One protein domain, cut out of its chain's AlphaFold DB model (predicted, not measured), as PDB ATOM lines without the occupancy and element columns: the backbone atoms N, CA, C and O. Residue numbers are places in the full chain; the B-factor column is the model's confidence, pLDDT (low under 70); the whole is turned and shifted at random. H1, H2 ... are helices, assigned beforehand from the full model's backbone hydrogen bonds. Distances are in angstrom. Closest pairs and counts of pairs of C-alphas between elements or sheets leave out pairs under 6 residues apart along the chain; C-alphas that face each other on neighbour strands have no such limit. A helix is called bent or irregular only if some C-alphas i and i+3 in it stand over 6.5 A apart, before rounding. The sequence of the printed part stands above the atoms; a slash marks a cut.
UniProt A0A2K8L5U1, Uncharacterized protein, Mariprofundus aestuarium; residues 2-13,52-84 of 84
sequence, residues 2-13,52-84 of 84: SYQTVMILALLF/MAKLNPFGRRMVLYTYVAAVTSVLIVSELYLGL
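What this domain is: This is residues 2 to 13 and 52 to 84 of the 84 residues of an uncharacterized protein of Mariprofundus aestuarium (UniProt A0A2K8L5U1). One long helix, H2, makes the long axis of the domain, and a shorter helix, H1, is side by side with its later part, running opposite ways. Before H2, residues 52 to 56 run off sideways from the end of the rod where H2 begins, and H1 does not reach that end. The printed part has 45 residues with two named helices, H1 then H2 along the chain, and no named strand; the class is all helix. It is only just extended, close to loose, with a radius of gyration of the C-alphas of 14.4 A, and the C-alphas span 44 by 20 by 12 A, a rod.

How they stand to each other: H2, residues 57 to 82, touches H1, residues 3 to 13, with its residues 70 to 81 alone. The closest C-alphas of the two are those of Val 77 and Leu 9, 6.3 A apart. Their lines stand at a shallow tilt of 11 degrees, and they run opposite ways. Their centres are 16.2 A apart. In H1 and H2 every pair of O i and N i+4 is within hydrogen-bond range.

Where its parts are: H2 is 37.0 A long from C-alpha 57 at (-13.974, -21.391, -39.216) to C-alpha 82 at (19.810, -9.074, -30.404). H1 begins at C-alpha 3, at (27.218, -19.749, -36.410), and measures 15.6 A from there to C-alpha 13. Neither helix is bent.

The domain as a whole: The two C-alphas farthest apart are those of Ser 2 and Lys 54, at 44.2 A. Residues 14 to 51 are not printed, and C-alphas 13 and 52 are 22.4 A apart across this cut, which the link from H1 to H2 crosses. The mean pLDDT of the printed part is 71.3, and 14 residues are under 70, among them residues 52 to 59 and residues 83 to 84, the last being the chain's last residue.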
ATOM      1  N   SER A   2      26.969 -18.054 -31.821       79.19
ATOM      2  CA  SER A   2      27.730 -19.001 -32.653       79.19
ATOM      3  C   SER A   2      27.013 -19.209 -33.997       79.19
ATOM      4  O   SER A   2      25.782 -19.177 -34.056       79.19
ATOM      5  N   TYR A   3      27.767 -19.443 -35.077       75.50
ATOM      6  CA  TYR A   3      27.218 -19.749 -36.410       75.50
ATOM      7  C   TYR A   3      26.206 -20.906 -36.388       75.50
ATOM      8  O   TYR A   3      25.251 -20.916 -37.165       75.50
ATOM      9  N   GLN A   4      26.374 -21.856 -35.467       75.12
ATOM     10  CA  GLN A   4      25.473 -22.997 -35.318       75.12
ATOM     11  C   GLN A   4      24.086 -22.563 -34.835       75.12
ATOM     12  O   GLN A   4      23.085 -23.073 -35.327       75.12
ATOM     13  N   THR A   5      24.007 -21.587 -33.926       71.25
ATOM     14  CA  THR A   5      22.730 -21.086 -33.398       71.25
ATOM     15  C   THR A   5      21.903 -20.407 -34.487       71.25
ATOM     16  O   THR A   5      20.709 -20.668 -34.602       71.25
ATOM     17  N   VAL A   6      22.546 -19.608 -35.343       73.06
ATOM     18  CA  VAL A   6      21.890 -18.959 -36.493       73.06
ATOM     19  C   VAL A   6      21.380 -20.001 -37.491       73.06
ATOM     20  O   VAL A   6      20.256 -19.899 -37.976       73.06
ATOM     21  N   MET A   7      22.173 -21.041 -37.757       77.31
ATOM     22  CA  MET A   7      21.792 -22.120 -38.671       77.31
ATOM     23  C   MET A   7      20.601 -22.937 -38.139       77.31
ATOM     24  O   MET A   7      19.678 -23.238 -38.893       77.31
ATOM     25  N   ILE A   8      20.582 -23.246 -36.837       77.75
ATOM     26  CA  ILE A   8      19.467 -23.945 -36.173       77.75
ATOM     27  C   ILE A   8      18.188 -23.097 -36.214       77.75
ATOM     28  O   ILE A   8      17.116 -23.617 -36.514       77.75
ATOM     29  N   LEU A   9      18.298 -21.790 -35.970       72.31
ATOM     30  CA  LEU A   9      17.172 -20.857 -36.025       72.31
ATOM     31  C   LEU A   9      16.588 -20.729 -37.439       72.31
ATOM     32  O   LEU A   9      15.370 -20.772 -37.607       72.31
ATOM     33  N   ALA A  10      17.444 -20.648 -38.460       74.88
ATOM     34  CA  ALA A  10      17.011 -20.642 -39.855       74.88
ATOM     35  C   ALA A  10      16.296 -21.950 -40.238       74.88
ATOM     36  O   ALA A  10      15.248 -21.916 -40.880       74.88
ATOM     37  N   LEU A  11      16.815 -23.100 -39.794       79.25
ATOM     38  CA  LEU A  11      16.177 -24.400 -40.014       79.25
ATOM     39  C   LEU A  11      14.807 -24.489 -39.331       79.25
ATOM     40  O   LEU A  11      13.845 -24.918 -39.965       79.25
ATOM     41  N   LEU A  12      14.690 -24.032 -38.082       74.06
ATOM     42  CA  LEU A  12      13.417 -23.973 -37.356       74.06
ATOM     43  C   LEU A  12      12.394 -23.090 -38.074       74.06
ATOM     44  O   LEU A  12      11.234 -23.476 -38.210       74.06
ATOM     45  N   PHE A  13      12.809 -21.928 -38.573       74.88
ATOM     46  CA  PHE A  13      11.936 -21.047 -39.343       74.88
ATOM     47  C   PHE A  13      11.464 -21.707 -40.649       74.88
ATOM     48  O   PHE A  13      10.265 -21.744 -40.929       74.88
ATOM     49  N   MET A  52      -8.494 -16.603 -48.152       63.72
ATOM     50  CA  MET A  52      -8.822 -16.737 -46.716       63.72
ATOM     51  C   MET A  52     -10.309 -16.515 -46.397       63.72
ATOM     52  O   MET A  52     -10.862 -17.147 -45.496       63.72
ATOM     53  N   ALA A  53     -10.969 -15.625 -47.144       64.25
ATOM     54  CA  ALA A  53     -12.391 -15.335 -46.999       64.25
ATOM     55  C   ALA A  53     -13.283 -16.568 -47.229       64.25
ATOM     56  O   ALA A  53     -14.353 -16.665 -46.630       64.25
ATOM     57  N   LYS A  54     -12.827 -17.523 -48.043       64.56
ATOM     58  CA  LYS A  54     -13.547 -18.743 -48.420       64.56
ATOM     59  C   LYS A  54     -13.177 -19.960 -47.554       64.56
ATOM     60  O   LYS A  54     -13.752 -21.030 -47.728       64.56
ATOM     61  N   LEU A  55     -12.267 -19.796 -46.587       65.56
ATOM     62  CA  LEU A  55     -12.000 -20.805 -45.559       65.56
ATOM     63  C   LEU A  55     -13.135 -20.829 -44.531       65.56
ATOM     64  O   LEU A  55     -13.601 -19.776 -44.080       65.56
ATOM     65  N   ASN A  56     -13.527 -22.022 -44.094       67.25
ATOM     66  CA  ASN A  56     -14.433 -22.204 -42.970       67.25
ATOM     67  C   ASN A  56     -13.760 -21.825 -41.630       67.25
ATOM     68  O   ASN A  56     -12.551 -21.568 -41.576       67.25
ATOM     69  N   PRO A  57     -14.515 -21.789 -40.516       69.81
ATOM     70  CA  PRO A  57     -13.974 -21.391 -39.216       69.81
ATOM     71  C   PRO A  57     -12.766 -22.221 -38.755       69.81
ATOM     72  O   PRO A  57     -11.873 -21.681 -38.103       69.81
ATOM     73  N   PHE A  58     -12.710 -23.510 -39.104       68.50
ATOM     74  CA  PHE A  58     -11.593 -24.388 -38.757       68.50
ATOM     75  C   PHE A  58     -10.333 -24.053 -39.569       68.50
ATOM     76  O   PHE A  58      -9.267 -23.850 -38.988       68.50
ATOM     77  N   GLY A  59     -10.463 -23.877 -40.888       67.38
ATOM     78  CA  GLY A  59      -9.374 -23.431 -41.759       67.38
ATOM     79  C   GLY A  59      -8.828 -22.068 -41.358       67.38
ATOM     80  O   GLY A  59      -7.619 -21.897 -41.252       67.38
ATOM     81  N   ARG A  60      -9.704 -21.108 -41.037       70.44
ATOM     82  CA  ARG A  60      -9.277 -19.784 -40.555       70.44
ATOM     83  C   ARG A  60      -8.466 -19.875 -39.264       70.44
ATOM     84  O   ARG A  60      -7.434 -19.219 -39.160       70.44
ATOM     85  N   ARG A  61      -8.903 -20.697 -38.300       73.31
ATOM     86  CA  ARG A  61      -8.155 -20.935 -37.052       73.31
ATOM     87  C   ARG A  61      -6.785 -21.542 -37.327       73.31
ATOM     88  O   ARG A  61      -5.809 -21.059 -36.772       73.31
ATOM     89  N   MET A  62      -6.709 -22.543 -38.202       68.62
ATOM     90  CA  MET A  62      -5.442 -23.160 -38.604       68.62
ATOM     91  C   MET A  62      -4.477 -22.121 -39.169       68.62
ATOM     92  O   MET A  62      -3.377 -21.984 -38.647       68.62
ATOM     93  N   VAL A  63      -4.907 -21.308 -40.140       72.25
ATOM     94  CA  VAL A  63      -4.024 -20.285 -40.721       72.25
ATOM     95  C   VAL A  63      -3.610 -19.224 -39.696       72.25
ATOM     96  O   VAL A  63      -2.455 -18.803 -39.691       72.25
ATOM     97  N   LEU A  64      -4.504 -18.835 -38.783       74.44
ATOM     98  CA  LEU A  64      -4.168 -17.944 -37.667       74.44
ATOM     99  C   LEU A  64      -3.099 -18.546 -36.746       74.44
ATOM    100  O   LEU A  64      -2.113 -17.874 -36.460       74.44
ATOM    101  N   TYR A  65      -3.245 -19.803 -36.316       72.44
ATOM    102  CA  TYR A  65      -2.243 -20.477 -35.477       72.44
ATOM    103  C   TYR A  65      -0.899 -20.600 -36.178       72.44
ATOM    104  O   TYR A  65       0.146 -20.386 -35.573       72.44
ATOM    105  N   THR A  66      -0.933 -20.910 -37.466       72.06
ATOM    106  CA  THR A  66       0.248 -20.984 -38.308       72.06
ATOM    107  C   THR A  66       0.959 -19.634 -38.420       72.06
ATOM    108  O   THR A  66       2.180 -19.568 -38.283       72.06
ATOM    109  N   TYR A  67       0.203 -18.551 -38.608       71.94
ATOM    110  CA  TYR A  67       0.743 -17.195 -38.625       71.94
ATOM    111  C   TYR A  67       1.350 -16.816 -37.270       71.94
ATOM    112  O   TYR A  67       2.476 -16.328 -37.221       71.94
ATOM    113  N   VAL A  68       0.658 -17.114 -36.165       78.69
ATOM    114  CA  VAL A  68       1.181 -16.893 -34.808       78.69
ATOM    115  C   VAL A  68       2.473 -17.678 -34.591       78.69
ATOM    116  O   VAL A  68       3.452 -17.109 -34.125       78.69
ATOM    117  N   ALA A  69       2.526 -18.955 -34.973       72.38
ATOM    118  CA  ALA A  69       3.728 -19.774 -34.837       72.38
ATOM    119  C   ALA A  69       4.909 -19.204 -35.641       72.38
ATOM    120  O   ALA A  69       6.031 -19.154 -35.133       72.38
ATOM    121  N   ALA A  70       4.664 -18.719 -36.863       70.50
ATOM    122  CA  ALA A  70       5.684 -18.080 -37.685       70.50
ATOM    123  C   ALA A  70       6.186 -16.767 -37.059       70.50
ATOM    124  O   ALA A  70       7.394 -16.583 -36.921       70.50
ATOM    125  N   VAL A  71       5.282 -15.884 -36.623       78.12
ATOM    126  CA  VAL A  71       5.634 -14.598 -35.993       78.12
ATOM    127  C   VAL A  71       6.381 -14.812 -34.678       78.12
ATOM    128  O   VAL A  71       7.417 -14.191 -34.461       78.12
ATOM    129  N   THR A  72       5.919 -15.733 -33.831       76.31
ATOM    130  CA  THR A  72       6.600 -16.097 -32.582       76.31
ATOM    131  C   THR A  72       7.983 -16.674 -32.860       76.31
ATOM    132  O   THR A  72       8.934 -16.331 -32.164       76.31
ATOM    133  N   SER A  73       8.133 -17.490 -33.908       70.38
ATOM    134  CA  SER A  73       9.448 -17.997 -34.319       70.38
ATOM    135  C   SER A  73      10.382 -16.857 -34.730       70.38
ATOM    136  O   SER A  73      11.521 -16.827 -34.283       70.38
ATOM    137  N   VAL A  74       9.909 -15.881 -35.515       73.25
ATOM    138  CA  VAL A  74      10.703 -14.698 -35.904       73.25
ATOM    139  C   VAL A  74      11.065 -13.836 -34.696       73.25
ATOM    140  O   VAL A  74      12.202 -13.380 -34.604       73.25
ATOM    141  N   LEU A  75      10.137 -13.632 -33.759       76.50
ATOM    142  CA  LEU A  75      10.392 -12.901 -32.515       76.50
ATOM    143  C   LEU A  75      11.467 -13.593 -31.678       76.50
ATOM    144  O   LEU A  75      12.437 -12.950 -31.298       76.50
ATOM    145  N   ILE A  76      11.358 -14.909 -31.477       73.81
ATOM    146  CA  ILE A  76      12.365 -15.701 -30.756       73.81
ATOM    147  C   ILE A  76      13.733 -15.595 -31.441       73.81
ATOM    148  O   ILE A  76      14.740 -15.397 -30.769       73.81
ATOM    149  N   VAL A  77      13.782 -15.682 -32.775       68.50
ATOM    150  CA  VAL A  77      15.022 -15.499 -33.551       68.50
ATOM    151  C   VAL A  77      15.596 -14.096 -33.353       68.50
ATOM    152  O   VAL A  77      16.808 -13.952 -33.209       68.50
ATOM    153  N   SER A  78      14.740 -13.074 -33.339       70.38
ATOM    154  CA  SER A  78      15.142 -11.671 -33.203       70.38
ATOM    155  C   SER A  78      15.695 -11.376 -31.810       70.38
ATOM    156  O   SER A  78      16.764 -10.786 -31.709       70.38
ATOM    157  N   GLU A  79      15.028 -11.848 -30.753       73.44
ATOM    158  CA  GLU A  79      15.495 -11.752 -29.361       73.44
ATOM    159  C   GLU A  79      16.843 -12.460 -29.181       73.44
ATOM    160  O   GLU A  79      17.806 -11.883 -28.679       73.44
ATOM    161  N   LEU A  80      16.964 -13.688 -29.700       67.25
ATOM    162  CA  LEU A  80      18.211 -14.453 -29.652       67.25
ATOM    163  C   LEU A  80      19.352 -13.753 -30.407       67.25
ATOM    164  O   LEU A  80      20.495 -13.775 -29.950       67.25
ATOM    165  N   TYR A  81      19.067 -13.123 -31.548       66.38
ATOM    166  CA  TYR A  81      20.074 -12.402 -32.328       66.38
ATOM    167  C   TYR A  81      20.505 -11.086 -31.669       66.38
ATOM    168  O   TYR A  81      21.694 -10.763 -31.680       66.38
ATOM    169  N   LEU A  82      19.555 -10.342 -31.092       71.50
ATOM    170  CA  LEU A  82      19.810  -9.074 -30.404       71.50
ATOM    171  C   LEU A  82      20.463  -9.264 -29.028       71.50
ATOM    172  O   LEU A  82      21.074  -8.324 -28.527       71.50
ATOM    173  N   GLY A  83      20.418 -10.477 -28.467       59.31
ATOM    174  CA  GLY A  83      21.141 -10.825 -27.246       59.31
ATOM    175  C   GLY A  83      20.643 -10.079 -26.008       59.31
ATOM    176  O   GLY A  83      21.468  -9.713 -25.170       59.31
ATOM    177  N   LEU A  84      19.330  -9.826 -25.933       49.66
ATOM    178  CA  LEU A  84      18.656  -9.406 -24.700       49.66
ATOM    179  C   LEU A  84      18.644 -10.536 -23.661       49.66
ATOM    180  O   LEU A  84      18.526 -11.720 -24.057       49.66
TER     181      LEU A  84